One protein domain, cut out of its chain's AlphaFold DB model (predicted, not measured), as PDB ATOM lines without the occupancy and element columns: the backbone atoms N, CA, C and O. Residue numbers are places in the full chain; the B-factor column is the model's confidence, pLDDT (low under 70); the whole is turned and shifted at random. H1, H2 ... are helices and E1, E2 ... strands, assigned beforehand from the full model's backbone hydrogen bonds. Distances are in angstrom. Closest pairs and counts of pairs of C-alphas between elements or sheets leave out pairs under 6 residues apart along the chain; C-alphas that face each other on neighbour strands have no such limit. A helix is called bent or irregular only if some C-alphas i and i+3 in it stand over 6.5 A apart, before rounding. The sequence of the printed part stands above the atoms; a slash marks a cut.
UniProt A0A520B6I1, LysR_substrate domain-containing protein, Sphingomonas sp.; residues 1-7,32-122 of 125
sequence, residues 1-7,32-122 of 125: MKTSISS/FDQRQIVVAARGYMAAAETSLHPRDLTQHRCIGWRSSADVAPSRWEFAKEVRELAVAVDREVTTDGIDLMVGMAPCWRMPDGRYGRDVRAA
ATOM      1  N   MET A   1     346.805 218.972 333.230       37.03
ATOM      2  CA  MET A   1     346.384 220.339 332.880       37.03
ATOM      3  C   MET A   1     347.417 220.944 331.947       37.03
ATOM      4  O   MET A   1     348.564 221.080 332.352       37.03
ATOM      5  N   LYS A   2     347.056 221.273 330.713       31.19
ATOM      6  CA  LYS A   2     348.001 221.834 329.746       31.19
ATOM      7  C   LYS A   2     347.221 222.656 328.735       31.19
ATOM      8  O   LYS A   2     346.156 222.231 328.306       31.19
ATOM      9  N   THR A   3     347.765 223.800 328.352       26.38
ATOM     10  CA  THR A   3     347.493 224.413 327.052       26.38
ATOM     11  C   THR A   3     348.643 223.965 326.155       26.38
ATOM     12  O   THR A   3     349.811 224.202 326.461       26.38
ATOM     13  N   SER A   4     348.331 223.205 325.109       27.17
ATOM     14  CA  SER A   4     349.275 222.853 324.049       27.17
ATOM     15  C   SER A   4     348.826 223.561 322.798       27.17
ATOM     16  O   SER A   4     347.717 223.315 322.350       27.17
ATOM     17  N   ILE A   5     349.679 224.373 322.207       26.56
ATOM     18  CA  ILE A   5     349.712 224.484 320.757       26.56
ATOM     19  C   ILE A   5     351.110 223.970 320.429       26.56
ATOM     20  O   ILE A   5     352.098 224.509 320.916       26.56
ATOM     21  N   SER A   6     351.185 222.819 319.766       29.88
ATOM     22  CA  SER A   6     352.456 222.210 319.381       29.88
ATOM     23  C   SER A   6     352.813 222.729 317.999       29.88
ATOM     24  O   SER A   6     352.114 222.413 317.041       29.88
ATOM     25  N   SER A   7     353.891 223.498 317.902       32.59
ATOM     26  CA  SER A   7     354.666 223.605 316.670       32.59
ATOM     27  C   SER A   7     356.032 223.018 316.991       32.59
ATOM     28  O   SER A   7     356.750 223.556 317.830       32.59
ATOM     29  N   PHE A  32     354.086 232.809 316.663       85.81
ATOM     30  CA  PHE A  32     355.401 232.703 317.294       85.81
ATOM     31  C   PHE A  32     355.620 231.301 317.856       85.81
ATOM     32  O   PHE A  32     354.663 230.526 317.991       85.81
ATOM     33  N   ASP A  33     356.848 231.041 318.304       78.00
ATOM     34  CA  ASP A  33     357.183 229.871 319.108       78.00
ATOM     35  C   ASP A  33     356.195 229.686 320.261       78.00
ATOM     36  O   ASP A  33     355.955 230.571 321.092       78.00
ATOM     37  N   GLN A  34     355.596 228.501 320.296       75.56
ATOM     38  CA  GLN A  34     354.590 228.152 321.281       75.56
ATOM     39  C   GLN A  34     355.254 227.491 322.481       75.56
ATOM     40  O   GLN A  34     356.009 226.531 322.348       75.56
ATOM     41  N   ARG A  35     354.926 227.980 323.678       75.38
ATOM     42  CA  ARG A  35     355.392 227.393 324.938       75.38
ATOM     43  C   ARG A  35     354.270 226.623 325.607       75.38
ATOM     44  O   ARG A  35     353.144 227.105 325.716       75.38
ATOM     45  N   GLN A  36     354.598 225.434 326.090       77.44
ATOM     46  CA  GLN A  36     353.679 224.609 326.858       77.44
ATOM     47  C   GLN A  36     353.849 224.932 328.341       77.44
ATOM     48  O   GLN A  36     354.966 224.934 328.852       77.44
ATOM     49  N   ILE A  37     352.744 225.208 329.030       77.88
ATOM     50  CA  ILE A  37     352.747 225.484 330.471       77.88
ATOM     51  C   ILE A  37     351.907 224.452 331.215       77.88
ATOM     52  O   ILE A  37     350.892 223.964 330.702       77.88
ATOM     53  N   VAL A  38     352.314 224.148 332.447       79.38
ATOM     54  CA  VAL A  38     351.514 223.331 333.360       79.38
ATOM     55  C   VAL A  38     350.597 224.241 334.160       79.38
ATOM     56  O   VAL A  38     351.008 225.226 334.781       79.38
ATOM     57  N   VAL A  39     349.329 223.880 334.174       79.44
ATOM     58  CA  VAL A  39     348.293 224.564 334.945       79.44
ATOM     59  C   VAL A  39     347.770 223.617 336.041       79.44
ATOM     60  O   VAL A  39     348.065 222.427 336.035       79.44
ATOM     61  N   ALA A  40     347.061 224.113 337.046       78.88
ATOM     62  CA  ALA A  40     346.328 223.263 337.993       78.88
ATOM     63  C   ALA A  40     345.098 224.018 338.517       78.88
ATOM     64  O   ALA A  40     345.104 225.254 338.589       78.88
ATOM     65  N   ALA A  41     344.020 223.303 338.856       82.50
ATOM     66  CA  ALA A  41     342.892 223.947 339.507       82.50
ATOM     67  C   ALA A  41     343.358 224.490 340.862       82.50
ATOM     68  O   ALA A  41     344.097 223.817 341.584       82.50
ATOM     69  N   ARG A  42     342.931 225.696 341.242       77.81
ATOM     70  CA  ARG A  42     343.418 226.310 342.488       77.81
ATOM     71  C   ARG A  42     343.100 225.450 343.713       77.81
ATOM     72  O   ARG A  42     343.964 225.246 344.559       77.81
ATOM     73  N   GLY A  43     341.876 224.921 343.778       78.56
ATOM     74  CA  GLY A  43     341.449 224.017 344.849       78.56
ATOM     75  C   GLY A  43     342.230 222.701 344.869       78.56
ATOM     76  O   GLY A  43     342.527 222.199 345.947       78.56
ATOM     77  N   TYR A  44     342.632 222.197 343.697       80.94
ATOM     78  CA  TYR A  44     343.495 221.020 343.590       80.94
ATOM     79  C   TYR A  44     344.861 221.290 344.225       80.94
ATOM     80  O   TYR A  44     345.292 220.529 345.084       80.94
ATOM     81  N   MET A  45     345.514 222.399 343.862       80.06
ATOM     82  CA  MET A  45     346.841 222.742 344.396       80.06
ATOM     83  C   MET A  45     346.826 223.104 345.872       80.06
ATOM     84  O   MET A  45     347.794 222.848 346.567       80.06
ATOM     85  N   ALA A  46     345.745 223.710 346.364       81.56
ATOM     86  CA  ALA A  46     345.619 224.004 347.788       81.56
ATOM     87  C   ALA A  46     345.512 222.726 348.637       81.56
ATOM     88  O   ALA A  46     345.889 222.746 349.803       81.56
ATOM     89  N   ALA A  47     344.987 221.639 348.063       80.06
ATOM     90  CA  ALA A  47     344.849 220.349 348.733       80.06
ATOM     91  C   ALA A  47     346.049 219.418 348.501       80.06
ATOM     92  O   ALA A  47     346.354 218.581 349.345       80.06
ATOM     93  N   ALA A  48     346.714 219.530 347.351       75.81
ATOM     94  CA  ALA A  48     347.937 218.805 347.063       75.81
ATOM     95  C   ALA A  48     349.106 219.554 347.717       75.81
ATOM     96  O   ALA A  48     349.654 220.477 347.125       75.81
ATOM     97  N   GLU A  49     349.486 219.172 348.938       68.25
ATOM     98  CA  GLU A  49     350.635 219.709 349.702       68.25
ATOM     99  C   GLU A  49     352.011 219.398 349.053       68.25
ATOM    100  O   GLU A  49     353.033 219.264 349.721       68.25
ATOM    101  N   THR A  50     352.045 219.235 347.733       65.75
ATOM    102  CA  THR A  50     353.179 218.763 346.945       65.75
ATOM    103  C   THR A  50     353.969 219.943 346.373       65.75
ATOM    104  O   THR A  50     353.416 220.986 346.020       65.75
ATOM    105  N   SER A  51     355.288 219.770 346.284       66.62
ATOM    106  CA  SER A  51     356.209 220.729 345.667       66.62
ATOM    107  C   SER A  51     355.894 220.955 344.178       66.62
ATOM    108  O   SER A  51     355.337 220.099 343.495       66.62
ATOM    109  N   LEU A  52     356.247 222.137 343.664       73.06
ATOM    110  CA  LEU A  52     355.971 222.551 342.282       73.06
ATOM    111  C   LEU A  52     357.067 222.129 341.293       73.06
ATOM    112  O   LEU A  52     357.166 222.690 340.202       73.06
ATOM    113  N   HIS A  53     357.926 221.175 341.657       82.44
ATOM    114  CA  HIS A  53     359.000 220.746 340.772       82.44
ATOM    115  C   HIS A  53     358.450 219.791 339.694       82.44
ATOM    116  O   HIS A  53     357.660 218.905 340.013       82.44
ATOM    117  N   PRO A  54     358.893 219.861 338.422       82.56
ATOM    118  CA  PRO A  54     358.335 219.018 337.357       82.56
ATOM    119  C   PRO A  54     358.401 217.501 337.612       82.56
ATOM    120  O   PRO A  54     357.570 216.742 337.120       82.56
ATOM    121  N   ARG A  55     359.369 217.039 338.413       84.00
ATOM    122  CA  ARG A  55     359.471 215.625 338.838       84.00
ATOM    123  C   ARG A  55     358.305 215.172 339.723       84.00
ATOM    124  O   ARG A  55     357.948 213.993 339.699       84.00
ATOM    125  N   ASP A  56     357.691 216.102 340.443       84.50
ATOM    126  CA  ASP A  56     356.604 215.827 341.380       84.50
ATOM    127  C   ASP A  56     355.277 215.565 340.652       84.50
ATOM    128  O   ASP A  56     354.327 215.067 341.248       84.50
ATOM    129  N   LEU A  57     355.216 215.775 339.329       84.31
ATOM    130  CA  LEU A  57     354.057 215.423 338.500       84.31
ATOM    131  C   LEU A  57     353.665 213.945 338.581       84.31
ATOM    132  O   LEU A  57     352.506 213.609 338.360       84.31
ATOM    133  N   THR A  58     354.606 213.068 338.931       86.06
ATOM    134  CA  THR A  58     354.334 211.645 339.187       86.06
ATOM    135  C   THR A  58     353.435 211.408 340.404       86.06
ATOM    136  O   THR A  58     352.809 210.358 340.501       86.06
ATOM    137  N   GLN A  59     353.336 212.385 341.309       85.56
ATOM    138  CA  GLN A  59     352.478 212.364 342.497       85.56
ATOM    139  C   GLN A  59     351.125 213.049 342.251       85.56
ATOM    140  O   GLN A  59     350.249 213.043 343.117       85.56
ATOM    141  N   HIS A  60     350.941 213.648 341.072       84.88
ATOM    142  CA  HIS A  60     349.738 214.379 340.713       84.88
ATOM    143  C   HIS A  60     348.846 213.585 339.766       84.88
ATOM    144  O   HIS A  60     349.295 212.830 338.907       84.88
ATOM    145  N   ARG A  61     347.541 213.838 339.876       85.12
ATOM    146  CA  ARG A  61     346.551 213.305 338.942       85.12
ATOM    147  C   ARG A  61     346.636 214.089 337.646       85.12
ATOM    148  O   ARG A  61     346.236 215.253 337.573       85.12
ATOM    149  N   CYS A  62     347.212 213.454 336.638       86.38
ATOM    150  CA  CYS A  62     347.539 214.107 335.389       86.38
ATOM    151  C   CYS A  62     346.524 213.772 334.290       86.38
ATOM    152  O   CYS A  62     346.057 212.643 334.152       86.38
ATOM    153  N   ILE A  63     346.233 214.777 333.464       86.94
ATOM    154  CA  ILE A  63     345.489 214.625 332.209       86.94
ATOM    155  C   ILE A  63     346.529 214.523 331.095       86.94
ATOM    156  O   ILE A  63     347.337 215.443 330.936       86.94
ATOM    157  N   GLY A  64     346.524 213.414 330.363       87.25
ATOM    158  CA  GLY A  64     347.386 213.168 329.214       87.25
ATOM    159  C   GLY A  64     346.787 213.684 327.907       87.25
ATOM    160  O   GLY A  64     345.567 213.751 327.749       87.25
ATOM    161  N   TRP A  65     347.662 213.993 326.954       87.88
ATOM    162  CA  TRP A  65     347.290 214.342 325.585       87.88
ATOM    163  C   TRP A  65     347.934 213.379 324.583       87.88
ATOM    164  O   TRP A  65     349.030 212.871 324.829       87.88
ATOM    165  N   ARG A  66     347.255 213.137 323.464       86.56
ATOM    166  CA  ARG A  66     347.768 212.404 322.297       86.56
ATOM    167  C   ARG A  66     347.303 213.100 321.020       86.56
ATOM    168  O   ARG A  66     346.247 213.714 321.022       86.56
ATOM    169  N   SER A  67     348.054 212.998 319.929       84.56
ATOM    170  CA  SER A  67     347.655 213.619 318.656       84.56
ATOM    171  C   SER A  67     346.553 212.850 317.923       84.56
ATOM    172  O   SER A  67     345.819 213.439 317.134       84.56
ATOM    173  N   SER A  68     346.428 211.547 318.176       87.38
ATOM    174  CA  SER A  68     345.379 210.685 317.631       87.38
ATOM    175  C   SER A  68     345.207 209.436 318.492       87.38
ATOM    176  O   SER A  68     346.031 209.153 319.365       87.38
ATOM    177  N   ALA A  69     344.135 208.677 318.250       82.75
ATOM    178  CA  ALA A  69     343.798 207.504 319.048       82.75
ATOM    179  C   ALA A  69     344.906 206.438 319.090       82.75
ATOM    180  O   ALA A  69     345.154 205.854 320.148       82.75
ATOM    181  N   ASP A  70     345.593 206.253 317.965       88.94
ATOM    182  CA  ASP A  70     346.603 205.210 317.768       88.94
ATOM    183  C   ASP A  70     348.021 205.659 318.149       88.94
ATOM    184  O   ASP A  70     348.968 204.874 318.097       88.94
ATOM    185  N   VAL A  71     348.194 206.926 318.538       87.88
ATOM    186  CA  VAL A  71     349.488 207.476 318.945       87.88
ATOM    187  C   VAL A  71     349.649 207.364 320.456       87.88
ATOM    188  O   VAL A  71     348.760 207.716 321.237       87.88
ATOM    189  N   ALA A  72     350.827 206.888 320.870       86.56
ATOM    190  CA  ALA A  72     351.203 206.856 322.272       86.56
ATOM    191  C   ALA A  72     351.083 208.270 322.864       86.56
ATOM    192  O   ALA A  72     351.593 209.228 322.277       86.56
ATOM    193  N   PRO A  73     350.431 208.434 324.020       85.38
ATOM    194  CA  PRO A  73     350.263 209.763 324.579       85.38
ATOM    195  C   PRO A  73     351.603 210.422 324.918       85.38
ATOM    196  O   PRO A  73     352.525 209.761 325.412       85.38
ATOM    197  N   SER A  74     351.674 211.735 324.729       83.81
ATOM    198  CA  SER A  74     352.893 212.519 324.907       83.81
ATOM    199  C   SER A  74     353.451 212.417 326.327       83.81
ATOM    200  O   SER A  74     352.700 212.345 327.311       83.81
ATOM    201  N   ARG A  75     354.786 212.429 326.432       84.56
ATOM    202  CA  ARG A  75     355.490 212.641 327.703       84.56
ATOM    203  C   ARG A  75     355.469 214.124 328.054       84.56
ATOM    204  O   ARG A  75     355.304 214.974 327.183       84.56
ATOM    205  N   TRP A  76     355.615 214.420 329.339       84.06
ATOM    206  CA  TRP A  76     355.844 215.791 329.766       84.06
ATOM    207  C   TRP A  76     357.303 216.130 329.539       84.06
ATOM    208  O   TRP A  76     358.164 215.418 330.042       84.06
ATOM    209  N   GLU A  77     357.565 217.198 328.806       85.50
ATOM    210  CA  GLU A  77     358.912 217.643 328.474       85.50
ATOM    211  C   GLU A  77     359.111 219.046 329.037       85.50
ATOM    212  O   GLU A  77     358.285 219.940 328.841       85.50
ATOM    213  N   PHE A  78     360.193 219.209 329.788       83.31
ATOM    214  CA  PHE A  78     360.589 220.454 330.425       83.31
ATOM    215  C   PHE A  78     362.016 220.767 330.024       83.31
ATOM    216  O   PHE A  78     362.866 219.881 330.023       83.31
ATOM    217  N   ALA A  79     362.285 222.036 329.754       80.88
ATOM    218  CA  ALA A  79     363.629 222.524 329.519       80.88
ATOM    219  C   ALA A  79     363.874 223.749 330.396       80.88
ATOM    220  O   ALA A  79     363.039 224.654 330.461       80.88
ATOM    221  N   LYS A  80     365.026 223.772 331.065       76.50
ATOM    222  CA  LYS A  80     365.542 224.942 331.775       76.50
ATOM    223  C   LYS A  80     367.013 225.097 331.435       76.50
ATOM    224  O   LYS A  80     367.819 224.222 331.756       76.50
ATOM    225  N   GLU A  81     367.346 226.213 330.794       77.69
ATOM    226  CA  GLU A  81     368.681 226.467 330.243       77.69
ATOM    227  C   GLU A  81     369.121 225.316 329.317       77.69
ATOM    228  O   GLU A  81     368.501 225.092 328.286       77.69
ATOM    229  N   VAL A  82     370.158 224.569 329.703       74.56
ATOM    230  CA  VAL A  82     370.720 223.415 328.978       74.56
ATOM    231  C   VAL A  82     370.214 222.066 329.502       74.56
ATOM    232  O   VAL A  82     370.691 221.016 329.074       74.56
ATOM    233  N   ARG A  83     369.292 222.059 330.473       71.00
ATOM    234  CA  ARG A  83     368.780 220.826 331.080       71.00
ATOM    235  C   ARG A  83     367.378 220.509 330.600       71.00
ATOM    236  O   ARG A  83     366.437 221.248 330.882       71.00
ATOM    237  N   GLU A  84     367.255 219.348 329.978       82.88
ATOM    238  CA  GLU A  84     365.988 218.744 329.593       82.88
ATOM    239  C   GLU A  84     365.551 217.691 330.614       82.88
ATOM    240  O   GLU A  84     366.361 216.973 331.210       82.88
ATOM    241  N   LEU A  85     364.244 217.601 330.830       81.56
ATOM    242  CA  LEU A  85     363.614 216.637 331.713       81.56
ATOM    243  C   LEU A  85     362.330 216.130 331.065       81.56
ATOM    244  O   LEU A  85     361.367 216.875 330.904       81.56
ATOM    245  N   ALA A  86     362.302 214.831 330.776       85.12
ATOM    246  CA  ALA A  86     361.095 214.135 330.363       85.12
ATOM    247  C   ALA A  86     360.494 213.361 331.547       85.12
ATOM    248  O   ALA A  86     361.164 212.526 332.158       85.12
ATOM    249  N   VAL A  87     359.220 213.598 331.857       83.50
ATOM    250  CA  VAL A  87     358.483 212.921 332.931       83.50
ATOM    251  C   VAL A  87     357.340 212.109 332.328       83.50
ATOM    252  O   VAL A  87     356.460 212.629 331.638       83.50
ATOM    253  N   ALA A  88     357.355 210.804 332.590       85.44
ATOM    254  CA  ALA A  88     356.188 209.958 332.379       85.44
ATOM    255  C   ALA A  88     355.330 210.001 333.642       85.44
ATOM    256  O   ALA A  88     355.826 209.743 334.734       85.44
ATOM    257  N   VAL A  89     354.056 210.329 333.477       84.25
ATOM    258  CA  VAL A  89     353.077 210.368 334.564       84.25
ATOM    259  C   VAL A  89     352.063 209.260 334.365       84.25
ATOM    260  O   VAL A  89     351.765 208.889 333.222       84.25
ATOM    261  N   ASP A  90     351.506 208.776 335.468       82.12
ATOM    262  CA  ASP A  90     350.272 208.013 335.395       82.12
ATOM    263  C   ASP A  90     349.115 208.970 335.075       82.12
ATOM    264  O   ASP A  90     349.009 210.071 335.624       82.12
ATOM    265  N   ARG A  91     348.299 208.592 334.096       84.38
ATOM    266  CA  ARG A  91     347.300 209.469 333.482       84.38
ATOM    267  C   ARG A  91     345.918 208.991 333.895       84.38
ATOM    268  O   ARG A  91     345.507 207.894 333.539       84.38
ATOM    269  N   GLU A  92     345.173 209.832 334.601       85.06
ATOM    270  CA  GLU A  92     343.800 209.488 334.996       85.06
ATOM    271  C   GLU A  92     342.856 209.563 333.790       85.06
ATOM    272  O   GLU A  92     341.938 208.763 333.640       85.06
ATOM    273  N   VAL A  93     343.121 210.510 332.887       87.00
ATOM    274  CA  VAL A  93     342.379 210.699 331.638       87.00
ATOM    275  C   VAL A  93     343.365 210.990 330.513       87.00
ATOM    276  O   VAL A  93     344.353 211.695 330.714       87.00
ATOM    277  N   THR A  94     343.086 210.477 329.315       88.94
ATOM    278  CA  THR A  94     343.802 210.838 328.081       88.94
ATOM    279  C   THR A  94     342.816 211.343 327.047       88.94
ATOM    280  O   THR A  94     341.789 210.708 326.827       88.94
ATOM    281  N   THR A  95     343.142 212.455 326.396       88.38
ATOM    282  CA  THR A  95     342.319 213.065 325.343       88.38
ATOM    283  C   THR A  95     343.169 213.430 324.130       88.38
ATOM    284  O   THR A  95     344.367 213.678 324.258       88.38
ATOM    285  N   ASP A  96     342.559 213.465 322.953       89.69
ATOM    286  CA  ASP A  96     343.122 214.046 321.729       89.69
ATOM    287  C   ASP A  96     342.614 215.474 321.460       89.69
ATOM    288  O   ASP A  96     343.326 216.282 320.862       89.69
ATOM    289  N   GLY A  97     341.453 215.841 322.011       88.00
ATOM    290  CA  GLY A  97     340.950 217.216 322.044       88.00
ATOM    291  C   GLY A  97     341.705 218.099 323.045       88.00
ATOM    292  O   GLY A  97     341.670 217.861 324.259       88.00
ATOM    293  N   ILE A  98     342.387 219.133 322.545       82.50
ATOM    294  CA  ILE A  98     343.107 220.131 323.361       82.50
ATOM    295  C   ILE A  98     342.124 221.015 324.137       82.50
ATOM    296  O   ILE A  98     342.362 221.343 325.297       82.50
ATOM    297  N   ASP A  99     341.006 221.368 323.515       84.88
ATOM    298  CA  ASP A  99     339.883 222.071 324.128       84.88
ATOM    299  C   ASP A  99     339.322 221.295 325.326       84.88
ATOM    300  O   ASP A  99     339.116 221.872 326.392       84.88
ATOM    301  N   LEU A 100     339.178 219.973 325.198       84.94
ATOM    302  CA  LEU A 100     338.725 219.114 326.288       84.94
ATOM    303  C   LEU A 100     339.756 219.048 327.421       84.94
ATOM    304  O   LEU A 100     339.402 219.176 328.595       84.94
ATOM    305  N   MET A 101     341.042 218.927 327.083       83.75
ATOM    306  CA  MET A 101     342.139 218.962 328.057       83.75
ATOM    307  C   MET A 101     342.139 220.267 328.873       83.75
ATOM    308  O   MET A 101     342.323 220.235 330.094       83.75
ATOM    309  N   VAL A 102     341.928 221.408 328.214       80.62
ATOM    310  CA  VAL A 102     341.844 222.736 328.847       80.62
ATOM    311  C   VAL A 102     340.505 222.940 329.564       80.62
ATOM    312  O   VAL A 102     340.443 223.651 330.559       80.62
ATOM    313  N   GLY A 103     339.424 222.307 329.117       81.44
ATOM    314  CA  GLY A 103     338.122 222.364 329.784       81.44
ATOM    315  C   GLY A 103     338.082 221.579 331.096       81.44
ATOM    316  O   GLY A 103     337.448 222.012 332.055       81.44
ATOM    317  N   MET A 104     338.796 220.451 331.169       82.75
ATOM    318  CA  MET A 104     338.895 219.608 332.370       82.75
ATOM    319  C   MET A 104     339.826 220.187 333.433       82.75
ATOM    320  O   MET A 104     339.658 219.940 334.621       82.75
ATOM    321  N   ALA A 105     340.801 220.973 332.999       73.88
ATOM    322  CA  ALA A 105     341.765 221.658 333.831       73.88
ATOM    323  C   ALA A 105     341.177 222.348 335.089       73.88
ATOM    324  O   ALA A 105     341.570 222.007 336.204       73.88
ATOM    325  N   PRO A 106     340.219 223.284 334.963       72.06
ATOM    326  CA  PRO A 106     339.614 223.956 336.108       72.06
ATOM    327  C   PRO A 106     338.729 223.058 336.978       72.06
ATOM    328  O   PRO A 106     338.354 223.495 338.066       72.06
ATOM    329  N   CYS A 107     338.349 221.863 336.509       72.00
ATOM    330  CA  CYS A 107     337.354 221.015 337.157       72.00
ATOM    331  C   CYS A 107     337.957 220.307 338.371       72.00
ATOM    332  O   CYS A 107     338.466 219.191 338.296       72.00
ATOM    333  N   TRP A 108     337.850 220.959 339.522       72.12
ATOM    334  CA  TRP A 108     338.135 220.352 340.814       72.12
ATOM    335  C   TRP A 108     336.832 219.948 341.497       72.12
ATOM    336  O   TRP A 108     335.908 220.759 341.621       72.12
ATOM    337  N   ARG A 109     336.774 218.694 341.959       75.31
ATOM    338  CA  ARG A 109     335.718 218.236 342.860       75.31
ATOM    339  C   ARG A 109     335.999 218.803 344.249       75.31
ATOM    340  O   ARG A 109     336.975 218.428 344.892       75.31
ATOM    341  N   MET A 110     335.131 219.696 344.697       69.19
ATOM    342  CA  MET A 110     335.132 220.232 346.050       69.19
ATOM    343  C   MET A 110     334.808 219.130 347.077       69.19
ATOM    344  O   MET A 110     334.185 218.125 346.720       69.19
ATOM    345  N   PRO A 111     335.176 219.310 348.360       70.44
ATOM    346  CA  PRO A 111     334.877 218.342 349.421       70.44
ATOM    347  C   PRO A 111     333.385 218.010 349.581       70.44
ATOM    348  O   PRO A 111     333.042 216.932 350.051       70.44
ATOM    349  N   ASP A 112     332.497 218.910 349.158       79.88
ATOM    350  CA  ASP A 112     331.040 218.736 349.175       79.88
ATOM    351  C   ASP A 112     330.475 218.030 347.922       79.88
ATOM    352  O   ASP A 112     329.261 217.934 347.750       79.88
ATOM    353  N   GLY A 113     331.344 217.553 347.026       72.94
ATOM    354  CA  GLY A 113     330.974 216.828 345.810       72.94
ATOM    355  C   GLY A 113     330.647 217.705 344.596       72.94
ATOM    356  O   GLY A 113     330.446 217.159 343.509       72.94
ATOM    357  N   ARG A 114     330.632 219.038 344.727       73.44
ATOM    358  CA  ARG A 114     330.396 219.955 343.598       73.44
ATOM    359  C   ARG A 114     331.655 220.154 342.755       73.44
ATOM    360  O   ARG A 114     332.772 220.044 343.250       73.44
ATOM    361  N   TYR A 115     331.484 220.483 341.475       65.06
ATOM    362  CA  TYR A 115     332.592 220.869 340.593       65.06
ATOM    363  C   TYR A 115     332.700 222.395 340.520       65.06
ATOM    364  O   TYR A 115     331.734 223.073 340.169       65.06
ATOM    365  N   GLY A 116     333.874 222.934 340.851       63.72
ATOM    366  CA  GLY A 116     334.209 224.349 340.658       63.72
ATOM    367  C   GLY A 116     334.993 224.588 339.371       63.72
ATOM    368  O   GLY A 116     335.565 223.648 338.824       63.72
ATOM    369  N   ARG A 117     335.061 225.848 338.917       63.91
ATOM    370  CA  ARG A 117     336.033 226.294 337.907       63.91
ATOM    371  C   ARG A 117     336.922 227.397 338.481       63.91
ATOM    372  O   ARG A 117     336.448 228.509 338.673       63.91
ATOM    373  N   ASP A 118     338.188 227.088 338.743       66.25
ATOM    374  CA  ASP A 118     339.217 228.070 339.120       66.25
ATOM    375  C   ASP A 118     340.595 227.556 338.671       66.25
ATOM    376  O   ASP A 118     340.944 226.412 338.968       66.25
ATOM    377  N   VAL A 119     341.369 228.368 337.944       59.34
ATOM    378  CA  VAL A 119     342.671 227.994 337.358       59.34
ATOM    379  C   VAL A 119     343.766 228.897 337.902       59.34
ATOM    380  O   VAL A 119     343.659 230.118 337.835       59.34
ATOM    381  N   ARG A 120     344.882 228.295 338.319       59.88
ATOM    382  CA  ARG A 120     346.159 228.998 338.460       59.88
ATOM    383  C   ARG A 120     347.214 228.316 337.585       59.88
ATOM    384  O   ARG A 120     347.207 227.094 337.429       59.88
ATOM    385  N   ALA A 121     348.135 229.098 337.022       56.34
ATOM    386  CA  ALA A 121     349.405 228.552 336.547       56.34
ATOM    387  C   ALA A 121     350.112 227.903 337.743       56.34
ATOM    388  O   ALA A 121     350.269 228.545 338.783       56.34
ATOM    389  N   ALA A 122     350.432 226.617 337.625       54.97
ATOM    390  CA  ALA A 122     350.844 225.810 338.768       54.97
ATOM    391  C   ALA A 122     352.323 225.450 338.738       54.97
ATOM    392  O   ALA A 122     352.881 225.181 339.788       54.97
TER     393      ALA A 122
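AT A GLANCE: This is residues 1 to 7 and 32 to 122 of the 125 residues of the protein "LysR_substrate domain-containing protein" of Sphingomonas sp. (UniProt A0A520B6I1). The model is a patchwork of separate two-stranded pairs and short helices, with a hairpin towards each end of the long axis: E3 and E4, whose tip, residues 79 to 84, sticks out, and E6 and E7. Between these ends lie the pairs E1 with E8 and E2 with E5; H3 packs on E2 and E5, H2 on E4, and H1 near E6 and E8. The printed part has 98 residues, with named elements in the order E1 H1 H2 E2 E3 E4 E5 H3 E6 E7 E8, of mixed class. Three sheets are antiparallel, and E2 with E5 is parallel. The whole is compact, with a radius of gyration of the C-alphas of 13.7 A and spans of 42 by 30 by 28 A.

IN THESE COORDINATES: The chain begins at Met 1. E1, residues 37 to 41, starts with C-alpha 37 at (352.747, 225.484, 330.471) and is 13.5 A long. H1 is residues 42 to 47, H2 residues 54 to 59 and E2 residues 62 to 65. E3, residues 76 to 80, is 13.5 A long and E4, residues 83 to 87, 13.1 A. E5 is residues 91 to 95, H3 residues 98 to 104, E6 residues 107 to 109 and E7 residues 115 to 117. E8, residues 119 to 121, ends with C-alpha 121 at (349.405, 228.552, 336.547).

HOW THE PARTS SIT: Residues 2 to 3 pair antiparallel with residues 37 to 38 of E1. E1 and E8 are antiparallel, with N 40 and O 120 at 3.0 A. The closest C-alphas of H1 and E6 are those of Tyr 44 and Trp 108, 6.1 A apart. Those of H2 and E4 are Arg 55 and Val 87, 6.6 A. E2 and E5 are parallel, with N 64 and O 93 at 2.8 A. The hairpin E3 and E4 has N 78 and O 85 at 2.8 A. The closest C-alphas of E2 and H3 are those of Ile 63 and Met 101, 6.9 A. The hairpin E6 and E7 has N 116 and O 108 at 3.1 A, and E7 runs on into E8 at 53 degrees. No helix touches another. In H1 and H3 every O i to N i+4 pair is within hydrogen-bond range; H2 has 0 of 2, but 2 of 3 O i to N i+3 pairs, and is only just irregular, with C-alphas 55 and 58 6.51 A apart.

THE WHOLE: The two C-alphas farthest apart, those of Val 82 and Asp 112, are 44.8 A apart. Residues 8 to 31 are not printed; C-alphas 7 and 32 are 9.1 A apart across this cut. No link between named elements is long. The mean pLDDT of the printed part is 75.8; residues 1 to 7, 49 to 51, 110 and 115 to 122 are under 70.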